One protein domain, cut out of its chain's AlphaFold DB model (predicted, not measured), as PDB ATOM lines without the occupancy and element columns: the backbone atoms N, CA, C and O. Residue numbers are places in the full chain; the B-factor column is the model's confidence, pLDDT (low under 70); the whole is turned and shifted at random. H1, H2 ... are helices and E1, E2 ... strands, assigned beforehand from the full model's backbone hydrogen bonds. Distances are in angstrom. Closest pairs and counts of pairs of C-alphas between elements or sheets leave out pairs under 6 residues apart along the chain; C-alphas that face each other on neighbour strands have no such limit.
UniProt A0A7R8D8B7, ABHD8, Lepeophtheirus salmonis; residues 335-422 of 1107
ATOM      1  N   CYS A 335     -13.749 -63.274 228.901       81.62
ATOM      2  CA  CYS A 335     -15.029 -62.734 228.434       81.62
ATOM      3  C   CYS A 335     -16.019 -62.503 229.592       81.62
ATOM      4  O   CYS A 335     -16.660 -61.449 229.659       81.62
ATOM      5  N   SER A 336     -16.089 -63.434 230.550       81.06
ATOM      6  CA  SER A 336     -16.892 -63.277 231.769       81.06
ATOM      7  C   SER A 336     -16.430 -62.074 232.606       81.06
ATOM      8  O   SER A 336     -17.233 -61.195 232.934       81.06
ATOM      9  N   VAL A 337     -15.124 -61.960 232.878       83.19
ATOM     10  CA  VAL A 337     -14.535 -60.837 233.633       83.19
ATOM     11  C   VAL A 337     -14.819 -59.485 232.961       83.19
ATOM     12  O   VAL A 337     -15.217 -58.536 233.640       83.19
ATOM     13  N   LEU A 338     -14.685 -59.391 231.634       86.31
ATOM     14  CA  LEU A 338     -14.994 -58.171 230.877       86.31
ATOM     15  C   LEU A 338     -16.480 -57.777 230.974       86.31
ATOM     16  O   LEU A 338     -16.789 -56.597 231.161       86.31
ATOM     17  N   SER A 339     -17.398 -58.750 230.926       90.00
ATOM     18  CA  SER A 339     -18.840 -58.519 231.111       90.00
ATOM     19  C   SER A 339     -19.157 -57.932 232.495       90.00
ATOM     20  O   SER A 339     -19.913 -56.962 232.611       90.00
ATOM     21  N   TRP A 340     -18.530 -58.457 233.554       89.69
ATOM     22  CA  TRP A 340     -18.684 -57.933 234.916       89.69
ATOM     23  C   TRP A 340     -18.120 -56.515 235.083       89.69
ATOM     24  O   TRP A 340     -18.761 -55.679 235.724       89.69
ATOM     25  N   ILE A 341     -16.975 -56.207 234.464       88.88
ATOM     26  CA  ILE A 341     -16.394 -54.854 234.469       88.88
ATOM     27  C   ILE A 341     -17.347 -53.849 233.803       88.88
ATOM     28  O   ILE A 341     -17.616 -52.790 234.376       88.88
ATOM     29  N   LEU A 342     -17.911 -54.186 232.638       93.25
ATOM     30  CA  LEU A 342     -18.837 -53.308 231.916       93.25
ATOM     31  C   LEU A 342     -20.109 -53.018 232.733       93.25
ATOM     32  O   LEU A 342     -20.500 -51.857 232.875       93.25
ATOM     33  N   LYS A 343     -20.705 -54.051 233.346       92.44
ATOM     34  CA  LYS A 343     -21.853 -53.903 234.262       92.44
ATOM     35  C   LYS A 343     -21.522 -52.985 235.447       92.44
ATOM     36  O   LYS A 343     -22.315 -52.104 235.780       92.44
ATOM     37  N   GLY A 344     -20.332 -53.125 236.038       90.25
ATOM     38  CA  GLY A 344     -19.863 -52.263 237.129       90.25
ATOM     39  C   GLY A 344     -19.761 -50.782 236.742       90.25
ATOM     40  O   GLY A 344     -20.184 -49.915 237.508       90.25
ATOM     41  N   ILE A 345     -19.264 -50.479 235.537       93.75
ATOM     42  CA  ILE A 345     -19.154 -49.101 235.019       93.75
ATOM     43  C   ILE A 345     -20.541 -48.460 234.839       93.75
ATOM     44  O   ILE A 345     -20.729 -47.290 235.188       93.75
ATOM     45  N   ILE A 346     -21.525 -49.222 234.352       94.25
ATOM     46  CA  ILE A 346     -22.912 -48.754 234.185       94.25
ATOM     47  C   ILE A 346     -23.528 -48.409 235.550       94.25
ATOM     48  O   ILE A 346     -24.027 -47.296 235.734       94.25
ATOM     49  N   VAL A 347     -23.421 -49.306 236.538       94.19
ATOM     50  CA  VAL A 347     -23.944 -49.078 237.900       94.19
ATOM     51  C   VAL A 347     -23.290 -47.856 238.555       94.19
ATOM     52  O   VAL A 347     -23.993 -46.990 239.073       94.19
ATOM     53  N   LEU A 348     -21.960 -47.718 238.470       92.75
ATOM     54  CA  LEU A 348     -21.238 -46.544 238.983       92.75
ATOM     55  C   LEU A 348     -21.716 -45.231 238.344       92.75
ATOM     56  O   LEU A 348     -21.851 -44.221 239.037       92.75
ATOM     57  N   SER A 349     -22.001 -45.249 237.040       92.06
ATOM     58  CA  SER A 349     -22.487 -44.079 236.299       92.06
ATOM     59  C   SER A 349     -23.886 -43.657 236.763       92.06
ATOM     60  O   SER A 349     -24.123 -42.469 236.999       92.06
ATOM     61  N   ILE A 350     -24.785 -44.622 236.986       94.88
ATOM     62  CA  ILE A 350     -26.130 -44.386 237.537       94.88
ATOM     63  C   ILE A 350     -26.037 -43.837 238.969       94.88
ATOM     64  O   ILE A 350     -26.639 -42.805 239.276       94.88
ATOM     65  N   CYS A 351     -25.229 -44.457 239.837       93.25
ATOM     66  CA  CYS A 351     -25.017 -43.991 241.210       93.25
ATOM     67  C   CYS A 351     -24.451 -42.562 241.262       93.25
ATOM     68  O   CYS A 351     -24.900 -41.750 242.075       93.25
ATOM     69  N   TYR A 352     -23.506 -42.221 240.379       94.31
ATOM     70  CA  TYR A 352     -22.975 -40.861 240.270       94.31
ATOM     71  C   TYR A 352     -24.039 -39.863 239.786       94.31
ATOM     72  O   TYR A 352     -24.142 -38.768 240.345       94.31
ATOM     73  N   GLY A 353     -24.875 -40.245 238.814       92.50
ATOM     74  CA  GLY A 353     -26.018 -39.449 238.359       92.50
ATOM     75  C   GLY A 353     -26.998 -39.128 239.491       92.50
ATOM     76  O   GLY A 353     -27.280 -37.957 239.749       92.50
ATOM     77  N   LEU A 354     -27.437 -40.147 240.236       92.38
ATOM     78  CA  LEU A 354     -28.337 -39.994 241.387       92.38
ATOM     79  C   LEU A 354     -27.716 -39.144 242.509       92.38
ATOM     80  O   LEU A 354     -28.389 -38.287 243.082       92.38
ATOM     81  N   TYR A 355     -26.421 -39.312 242.793       91.62
ATOM     82  CA  TYR A 355     -25.691 -38.485 243.761       91.62
ATOM     83  C   TYR A 355     -25.627 -37.006 243.339       91.62
ATOM     84  O   TYR A 355     -25.888 -36.115 244.150       91.62
ATOM     85  N   ARG A 356     -25.335 -36.730 242.060       87.88
ATOM     86  CA  ARG A 356     -25.326 -35.367 241.500       87.88
ATOM     87  C   ARG A 356     -26.721 -34.736 241.484       87.88
ATOM     88  O   ARG A 356     -26.832 -33.547 241.773       87.88
ATOM     89  N   TRP A 357     -27.765 -35.514 241.199       88.62
ATOM     90  CA  TRP A 357     -29.159 -35.062 241.258       88.62
ATOM     91  C   TRP A 357     -29.594 -34.732 242.691       88.62
ATOM     92  O   TRP A 357     -30.184 -33.678 242.919       88.62
ATOM     93  N   ARG A 358     -29.231 -35.568 243.675       86.38
ATOM     94  CA  ARG A 358     -29.525 -35.330 245.099       86.38
ATOM     95  C   ARG A 358     -28.864 -34.053 245.625       86.38
ATOM     96  O   ARG A 358     -29.535 -33.283 246.303       86.38
ATOM     97  N   LEU A 359     -27.599 -33.807 245.269       85.12
ATOM     98  CA  LEU A 359     -26.906 -32.544 245.565       85.12
ATOM     99  C   LEU A 359     -27.649 -31.347 244.958       85.12
ATOM    100  O   LEU A 359     -28.073 -30.457 245.686       85.12
ATOM    101  N   TRP A 360     -27.902 -31.371 243.646       86.19
ATOM    102  CA  TRP A 360     -28.606 -30.286 242.952       86.19
ATOM    103  C   TRP A 360     -30.016 -30.025 243.512       86.19
ATOM    104  O   TRP A 360     -30.449 -28.876 243.589       86.19
ATOM    105  N   SER A 361     -30.722 -31.073 243.946       80.75
ATOM    106  CA  SER A 361     -32.029 -30.966 244.606       80.75
ATOM    107  C   SER A 361     -31.936 -30.275 245.974       80.75
ATOM    108  O   SER A 361     -32.786 -29.442 246.289       80.75
ATOM    109  N   GLN A 362     -30.894 -30.556 246.766       75.44
ATOM    110  CA  GLN A 362     -30.636 -29.842 248.023       75.44
ATOM    111  C   GLN A 362     -30.254 -28.377 247.767       75.44
ATOM    112  O   GLN A 362     -30.859 -27.488 248.363       75.44
ATOM    113  N   ASP A 363     -29.348 -28.115 246.819       80.31
ATOM    114  CA  ASP A 363     -28.946 -26.755 246.433       80.31
ATOM    115  C   ASP A 363     -30.141 -25.918 245.941       80.31
ATOM    116  O   ASP A 363     -30.212 -24.716 246.188       80.31
ATOM    117  N   ARG A 364     -31.088 -26.542 245.219       74.38
ATOM    118  CA  ARG A 364     -32.311 -25.877 244.746       74.38
ATOM    119  C   ARG A 364     -33.230 -25.501 245.905       74.38
ATOM    120  O   ARG A 364     -33.694 -24.370 245.933       74.38
ATOM    121  N   LYS A 365     -33.448 -26.405 246.868       81.12
ATOM    122  CA  LYS A 365     -34.241 -26.097 248.070       81.12
ATOM    123  C   LYS A 365     -33.615 -24.973 248.894       81.12
ATOM    124  O   LYS A 365     -34.351 -24.148 249.413       81.12
ATOM    125  N   LEU A 366     -32.285 -24.919 248.989       79.12
ATOM    126  CA  LEU A 366     -31.594 -23.851 249.713       79.12
ATOM    127  C   LEU A 366     -31.837 -22.474 249.072       79.12
ATOM    128  O   LEU A 366     -32.168 -21.536 249.789       79.12
ATOM    129  N   ARG A 367     -31.757 -22.373 247.735       80.06
ATOM    130  CA  ARG A 367     -32.136 -21.148 247.003       80.06
ATOM    131  C   ARG A 367     -33.609 -20.798 247.204       80.06
ATOM    132  O   ARG A 367     -33.890 -19.726 247.706       80.06
ATOM    133  N   GLU A 368     -34.526 -21.746 246.990       78.75
ATOM    134  CA  GLU A 368     -35.967 -21.509 247.201       78.75
ATOM    135  C   GLU A 368     -36.339 -21.100 248.642       78.75
ATOM    136  O   GLU A 368     -37.439 -20.593 248.851       78.75
ATOM    137  N   HIS A 369     -35.474 -21.333 249.638       79.81
ATOM    138  CA  HIS A 369     -35.618 -20.763 250.979       79.81
ATOM    139  C   HIS A 369     -35.041 -19.345 251.075       79.81
ATOM    140  O   HIS A 369     -35.710 -18.480 251.633       79.81
ATOM    141  N   GLN A 370     -33.851 -19.090 250.523       80.94
ATOM    142  CA  GLN A 370     -33.251 -17.751 250.478       80.94
ATOM    143  C   GLN A 370     -34.165 -16.749 249.754       80.94
ATOM    144  O   GLN A 370     -34.470 -15.701 250.314       80.94
ATOM    145  N   ASP A 371     -34.688 -17.130 248.584       82.50
ATOM    146  CA  ASP A 371     -35.603 -16.322 247.767       82.50
ATOM    147  C   ASP A 371     -36.906 -15.968 248.526       82.50
ATOM    148  O   ASP A 371     -37.526 -14.937 248.270       82.50
ATOM    149  N   VAL A 372     -37.340 -16.825 249.465       83.25
ATOM    150  CA  VAL A 372     -38.480 -16.549 250.361       83.25
ATOM    151  C   VAL A 372     -38.075 -15.608 251.491       83.25
ATOM    152  O   VAL A 372     -38.825 -14.682 251.775       83.25
ATOM    153  N   PHE A 373     -36.926 -15.818 252.143       83.44
ATOM    154  CA  PHE A 373     -36.485 -14.964 253.253       83.44
ATOM    155  C   PHE A 373     -36.229 -13.522 252.808       83.44
ATOM    156  O   PHE A 373     -36.721 -12.600 253.451       83.44
ATOM    157  N   GLU A 374     -35.543 -13.329 251.683       84.94
ATOM    158  CA  GLU A 374     -35.254 -12.006 251.119       84.94
ATOM    159  C   GLU A 374     -36.544 -11.242 250.777       84.94
ATOM    160  O   GLU A 374     -36.705 -10.076 251.139       84.94
ATOM    161  N   LEU A 375     -37.525 -11.924 250.172       83.19
ATOM    162  CA  LEU A 375     -38.819 -11.323 249.847       83.19
ATOM    163  C   LEU A 375     -39.700 -11.094 251.093       83.19
ATOM    164  O   LEU A 375     -40.457 -10.127 251.125       83.19
ATOM    165  N   VAL A 376     -39.578 -11.921 252.142       84.56
ATOM    166  CA  VAL A 376     -40.200 -11.666 253.458       84.56
ATOM    167  C   VAL A 376     -39.617 -10.405 254.097       84.56
ATOM    168  O   VAL A 376     -40.388  -9.540 254.506       84.56
ATOM    169  N   GLU A 377     -38.291 -10.265 254.173       82.38
ATOM    170  CA  GLU A 377     -37.648  -9.081 254.764       82.38
ATOM    171  C   GLU A 377     -38.014  -7.804 253.999       82.38
ATOM    172  O   GLU A 377     -38.378  -6.801 254.616       82.38
ATOM    173  N   HIS A 378     -38.029  -7.861 252.663       82.81
ATOM    174  CA  HIS A 378     -38.445  -6.740 251.824       82.81
ATOM    175  C   HIS A 378     -39.898  -6.318 252.116       82.81
ATOM    176  O   HIS A 378     -40.149  -5.154 252.438       82.81
ATOM    177  N   VAL A 379     -40.853  -7.259 252.096       82.88
ATOM    178  CA  VAL A 379     -42.281  -6.985 252.362       82.88
ATOM    179  C   VAL A 379     -42.511  -6.461 253.781       82.88
ATOM    180  O   VAL A 379     -43.272  -5.508 253.966       82.88
ATOM    181  N   LEU A 380     -41.837  -7.032 254.784       82.00
ATOM    182  CA  LEU A 380     -41.933  -6.565 256.168       82.00
ATOM    183  C   LEU A 380     -41.326  -5.163 256.343       82.00
ATOM    184  O   LEU A 380     -41.871  -4.376 257.113       82.00
ATOM    185  N   SER A 381     -40.267  -4.805 255.608       80.44
ATOM    186  CA  SER A 381     -39.687  -3.453 255.662       80.44
ATOM    187  C   SER A 381     -40.629  -2.376 255.096       80.44
ATOM    188  O   SER A 381     -40.773  -1.305 255.693       80.44
ATOM    189  N   ILE A 382     -41.348  -2.677 254.007       81.19
ATOM    190  CA  ILE A 382     -42.376  -1.787 253.442       81.19
ATOM    191  C   ILE A 382     -43.559  -1.669 254.409       81.19
ATOM    192  O   ILE A 382     -43.990  -0.566 254.736       81.19
ATOM    193  N   LEU A 383     -44.058  -2.790 254.938       79.12
ATOM    194  CA  LEU A 383     -45.198  -2.784 255.856       79.12
ATOM    195  C   LEU A 383     -44.888  -2.065 257.184       79.12
ATOM    196  O   LEU A 383     -45.729  -1.317 257.679       79.12
ATOM    197  N   ALA A 384     -43.679  -2.213 257.729       74.69
ATOM    198  CA  ALA A 384     -43.251  -1.521 258.947       74.69
ATOM    199  C   ALA A 384     -42.970  -0.016 258.750       74.69
ATOM    200  O   ALA A 384     -42.959   0.729 259.729       74.69
ATOM    201  N   THR A 385     -42.753   0.449 257.512       72.69
ATOM    202  CA  THR A 385     -42.575   1.883 257.200       72.69
ATOM    203  C   THR A 385     -43.878   2.564 256.781       72.69
ATOM    204  O   THR A 385     -44.114   3.709 257.164       72.69
ATOM    205  N   GLN A 386     -44.754   1.870 256.050       73.81
ATOM    206  CA  GLN A 386     -46.040   2.398 255.576       73.81
ATOM    207  C   GLN A 386     -47.206   2.150 256.552       73.81
ATOM    208  O   GLN A 386     -48.268   2.745 256.398       73.81
ATOM    209  N   ASN A 387     -47.029   1.288 257.561       69.56
ATOM    210  CA  ASN A 387     -48.035   0.779 258.512       69.56
ATOM    211  C   ASN A 387     -49.228   0.014 257.905       69.56
ATOM    212  O   ASN A 387     -49.858  -0.767 258.617       69.56
ATOM    213  N   THR A 388     -49.534   0.184 256.619       72.44
ATOM    214  CA  THR A 388     -50.563  -0.569 255.888       72.44
ATOM    215  C   THR A 388     -50.079  -0.955 254.494       72.44
ATOM    216  O   THR A 388     -49.602  -0.094 253.760       72.44
ATOM    217  N   LEU A 389     -50.258  -2.219 254.108       77.44
ATOM    218  CA  LEU A 389     -49.932  -2.762 252.787       77.44
ATOM    219  C   LEU A 389     -51.177  -3.433 252.186       77.44
ATOM    220  O   LEU A 389     -51.751  -4.338 252.792       77.44
ATOM    221  N   VAL A 390     -51.593  -3.018 250.990       72.50
ATOM    222  CA  VAL A 390     -52.741  -3.616 250.289       72.50
ATOM    223  C   VAL A 390     -52.314  -4.917 249.603       72.50
ATOM    224  O   VAL A 390     -51.407  -4.909 248.771       72.50
ATOM    225  N   LEU A 391     -52.986  -6.035 249.897       64.31
ATOM    226  CA  LEU A 391     -52.750  -7.305 249.205       64.31
ATOM    227  C   LEU A 391     -53.498  -7.321 247.866       64.31
ATOM    228  O   LEU A 391     -54.599  -7.856 247.745       64.31
ATOM    229  N   ARG A 392     -52.883  -6.742 246.828       60.84
ATOM    230  CA  ARG A 392     -53.370  -6.891 245.452       60.84
ATOM    231  C   ARG A 392     -53.018  -8.294 244.953       60.84
ATOM    232  O   ARG A 392     -51.851  -8.567 244.684       60.84
ATOM    233  N   GLU A 393     -54.010  -9.171 244.790       56.47
ATOM    234  CA  GLU A 393     -53.854 -10.544 244.257       56.47
ATOM    235  C   GLU A 393     -53.561 -10.565 242.728       56.47
ATOM    236  O   GLU A 393     -54.023 -11.433 241.988       56.47
ATOM    237  N   GLY A 394     -52.780  -9.594 242.238       52.59
ATOM    238  CA  GLY A 394     -52.363  -9.475 240.843       52.59
ATOM    239  C   GLY A 394     -51.381 -10.575 240.436       52.59
ATOM    240  O   GLY A 394     -50.527 -10.996 241.220       52.59
ATOM    241  N   GLN A 395     -51.499 -11.048 239.196       51.06
ATOM    242  CA  GLN A 395     -50.647 -12.118 238.684       51.06
ATOM    243  C   GLN A 395     -49.191 -11.647 238.568       51.06
ATOM    244  O   GLN A 395     -48.895 -10.670 237.890       51.06
ATOM    245  N   THR A 396     -48.272 -12.367 239.209       58.31
ATOM    246  CA  THR A 396     -46.824 -12.173 239.052       58.31
ATOM    247  C   THR A 396     -46.180 -13.470 238.569       58.31
ATOM    248  O   THR A 396     -46.589 -14.557 239.000       58.31
ATOM    249  N   LYS A 397     -45.096 -13.372 237.772       60.28
ATOM    250  CA  LYS A 397     -44.231 -14.508 237.355       60.28
ATOM    251  C   LYS A 397     -43.810 -15.408 238.548       60.28
ATOM    252  O   LYS A 397     -43.416 -16.557 238.361       60.28
ATOM    253  N   ARG A 398     -43.908 -14.915 239.797       65.94
ATOM    254  CA  ARG A 398     -43.512 -15.587 241.049       65.94
ATOM    255  C   ARG A 398     -44.670 -15.942 242.011       65.94
ATOM    256  O   ARG A 398     -44.390 -16.165 243.187       65.94
ATOM    257  N   LYS A 399     -45.935 -16.080 241.573       72.25
ATOM    258  CA  LYS A 399     -47.093 -16.408 242.457       72.25
ATOM    259  C   LYS A 399     -46.819 -17.530 243.485       72.25
ATOM    260  O   LYS A 399     -46.978 -17.313 244.679       72.25
ATOM    261  N   LYS A 400     -46.255 -18.671 243.063       77.50
ATOM    262  CA  LYS A 400     -45.897 -19.807 243.957       77.50
ATOM    263  C   LYS A 400     -44.803 -19.502 245.000       77.50
ATOM    264  O   LYS A 400     -44.602 -20.294 245.920       77.50
ATOM    265  N   LEU A 401     -44.059 -18.404 244.847       79.88
ATOM    266  CA  LEU A 401     -43.137 -17.862 245.852       79.88
ATOM    267  C   LEU A 401     -43.886 -16.904 246.788       79.88
ATOM    268  O   LEU A 401     -43.754 -17.020 248.002       79.88
ATOM    269  N   TRP A 402     -44.729 -16.029 246.231       80.44
ATOM    270  CA  TRP A 402     -45.599 -15.126 246.989       80.44
ATOM    271  C   TRP A 402     -46.520 -15.883 247.955       80.44
ATOM    272  O   TRP A 402     -46.567 -15.559 249.137       80.44
ATOM    273  N   ASP A 403     -47.141 -16.978 247.511       80.88
ATOM    274  CA  ASP A 403     -47.973 -17.844 248.357       80.88
ATOM    275  C   ASP A 403     -47.178 -18.435 249.542       80.88
ATOM    276  O   ASP A 403     -47.707 -18.565 250.650       80.88
ATOM    277  N   LYS A 404     -45.888 -18.766 249.345       82.69
ATOM    278  CA  LYS A 404     -44.988 -19.213 250.427       82.69
ATOM    279  C   LYS A 404     -44.677 -18.066 251.396       82.69
ATOM    280  O   LYS A 404     -44.737 -18.290 252.601       82.69
ATOM    281  N   VAL A 405     -44.381 -16.864 250.890       83.88
ATOM    282  CA  VAL A 405     -44.104 -15.642 251.677       83.88
ATOM    283  C   VAL A 405     -45.316 -15.250 252.530       83.88
ATOM    284  O   VAL A 405     -45.194 -15.100 253.743       83.88
ATOM    285  N   VAL A 406     -46.507 -15.198 251.931       83.25
ATOM    286  CA  VAL A 406     -47.790 -14.913 252.599       83.25
ATOM    287  C   VAL A 406     -48.096 -15.930 253.702       83.25
ATOM    288  O   VAL A 406     -48.474 -15.562 254.815       83.25
ATOM    289  N   ASN A 407     -47.901 -17.220 253.422       83.19
ATOM    290  CA  ASN A 407     -48.124 -18.300 254.384       83.19
ATOM    291  C   ASN A 407     -47.042 -18.343 255.483       83.19
ATOM    292  O   ASN A 407     -47.322 -18.797 256.590       83.19
ATOM    293  N   TYR A 408     -45.827 -17.855 255.204       83.50
ATOM    294  CA  TYR A 408     -44.770 -17.678 256.199       83.50
ATOM    295  C   TYR A 408     -45.108 -16.524 257.151       83.50
ATOM    296  O   TYR A 408     -45.264 -16.769 258.344       83.50
ATOM    297  N   ILE A 409     -45.339 -15.311 256.628       82.69
ATOM    298  CA  ILE A 409     -45.660 -14.109 257.421       82.69
ATOM    299  C   ILE A 409     -46.870 -14.362 258.331       82.69
ATOM    300  O   ILE A 409     -46.750 -14.200 259.544       82.69
ATOM    301  N   ARG A 410     -47.982 -14.891 257.788       80.56
ATOM    302  CA  ARG A 410     -49.204 -15.226 258.555       80.56
ATOM    303  C   ARG A 410     -48.975 -16.269 259.671       80.56
ATOM    304  O   ARG A 410     -49.820 -16.418 260.549       80.56
ATOM    305  N   LYS A 411     -47.858 -17.008 259.655       79.25
ATOM    306  CA  LYS A 411     -47.481 -17.994 260.688       79.25
ATOM    307  C   LYS A 411     -46.370 -17.534 261.631       79.25
ATOM    308  O   LYS A 411     -46.235 -18.133 262.695       79.25
ATOM    309  N   SER A 412     -45.557 -16.549 261.247       77.00
ATOM    310  CA  SER A 412     -44.343 -16.170 261.981       77.00
ATOM    311  C   SER A 412     -44.371 -14.771 262.588       77.00
ATOM    312  O   SER A 412     -43.698 -14.559 263.591       77.00
ATOM    313  N   GLU A 413     -45.089 -13.815 261.992       80.56
ATOM    314  CA  GLU A 413     -45.075 -12.414 262.426       80.56
ATOM    315  C   GLU A 413     -46.422 -12.012 263.037       80.56
ATOM    316  O   GLU A 413     -47.388 -11.703 262.343       80.56
ATOM    317  N   SER A 414     -46.472 -11.995 264.369       77.69
ATOM    318  CA  SER A 414     -47.667 -11.642 265.141       77.69
ATOM    319  C   SER A 414     -48.018 -10.150 265.108       77.69
ATOM    320  O   SER A 414     -49.100  -9.783 265.563       77.69
ATOM    321  N   ARG A 415     -47.127  -9.283 264.608       75.69
ATOM    322  CA  ARG A 415     -47.386  -7.841 264.447       75.69
ATOM    323  C   ARG A 415     -48.108  -7.493 263.146       75.69
ATOM    324  O   ARG A 415     -48.466  -6.336 262.966       75.69
ATOM    325  N   VAL A 416     -48.352  -8.454 262.253       80.31
ATOM    326  CA  VAL A 416     -49.152  -8.234 261.040       80.31
ATOM    327  C   VAL A 416     -50.585  -8.697 261.276       80.31
ATOM    328  O   VAL A 416     -50.849  -9.890 261.426       80.31
ATOM    329  N   ARG A 417     -51.527  -7.750 261.277       77.94
ATOM    330  CA  ARG A 417     -52.967  -8.028 261.273       77.94
ATOM    331  C   ARG A 417     -53.497  -7.966 259.846       77.94
ATOM    332  O   ARG A 417     -53.200  -7.030 259.116       77.94
ATOM    333  N   GLU A 418     -54.316  -8.938 259.471       77.69
ATOM    334  CA  GLU A 418     -55.080  -8.928 258.222       77.69
ATOM    335  C   GLU A 418     -56.474  -8.344 258.503       77.69
ATOM    336  O   GLU A 418     -57.139  -8.769 259.448       77.69
ATOM    337  N   ASP A 419     -56.882  -7.334 257.734       72.62
ATOM    338  CA  ASP A 419     -58.160  -6.628 257.880       72.62
ATOM    339  C   ASP A 419     -58.797  -6.361 256.503       72.62
ATOM    340  O   ASP A 419     -58.115  -6.411 255.476       72.62
ATOM    341  N   ALA A 420     -60.101  -6.090 256.463       73.31
ATOM    342  CA  ALA A 420     -60.849  -5.850 255.227       73.31
ATOM    343  C   ALA A 420     -61.262  -4.375 255.134       73.31
ATOM    344  O   ALA A 420     -62.072  -3.897 255.927       73.31
ATOM    345  N   GLN A 421     -60.714  -3.646 254.160       73.19
ATOM    346  CA  GLN A 421     -61.010  -2.225 253.960       73.19
ATOM    347  C   GLN A 421     -61.715  -1.997 252.625       73.19
ATOM    348  O   GLN A 421     -61.363  -2.592 251.606       73.19
ATOM    349  N   LYS A 422     -62.725  -1.121 252.633       70.69
ATOM    350  CA  LYS A 422     -63.541  -0.835 251.452       70.69
ATOM    351  C   LYS A 422     -62.936   0.314 250.651       70.69
ATOM    352  O   LYS A 422     -63.101   1.476 251.014       70.69
TER     353      LYS A 422
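Overview. This is residues 335 to 422 of the 1107 residues of the protein "ABHD8" of Lepeophtheirus salmonis (UniProt A0A7R8D8B7). One very long, unbroken helix, H1, makes the length of the domain; its first part, residues 335 to 367, sticks out as a free arm, and after its last residue, Gln 386, the backbone folds back to a short helix, H2, which packs steeply across residues 371 to 376 of H1. Two strands, E1 just after H1 and E2 just after H2, lie at that same end and together with H2 and the last part of H1 make a small head. The printed part has 88 residues, with two named helices and two named strands in the order H1, E1, H2, E2; the class is mostly helix, and the two strands pair with no named strand. The whole is extended, with a radius of gyration of the C-alphas of 23.6 A, and spans 82 by 22 by 17 A.

Along the chain. H1 takes residues 335 to 386, 77.1 A from first to last C-alpha, from C-alpha 335 at (-15.029, -62.734, 228.434) to C-alpha 386 at (-46.040, 2.398, 255.576). H2, residues 399 to 412, measures 19.7 A. E1 is three residues, 388 to 390. E2, residues 416 to 422, is 18.8 A long and ends at C-alpha 422, at (-63.541, -0.835, 251.452).

Arrangement. H1 touches H2 with residues 371 to 376 alone; the closest C-alphas, those of Val 372 and Val 405, are 5.8 A apart. Their lines stand at a steep tilt of 64 degrees, and they run the same way. The closest C-alphas of H1 and E1 are those of Leu 383 and Leu 389, 5.6 A apart. Those of H2 and E2 are Arg 410 and Val 416, 7.4 A apart. E1 and E2 are near each other, with 10 pairs of C-alphas within 10 A. H1 and E2 are only just apart, at 8.5 A, and E1 and H2 are apart. Of the O i to N i+4 pairs, 46 of 48 in H1 and 8 of 10 in H2 are within hydrogen-bond range.

Size, cuts and confidence. The two C-alphas farthest apart, those of Cys 335 and Lys 422, are 81.9 A apart. Residues 335 to 367, which belong to H1, and residues 394 to 400 stand free; without them the body has 48 residues and spans 34 by 20 by 19 A. The links from H1 to E1 and from H2 to E2 are tight, and the link from E1 to H2, with 8 residues, is short. The printed part has no cut. The mean pLDDT of the printed part is 80.3; residue 387 and residues 391 to 398 are under 70.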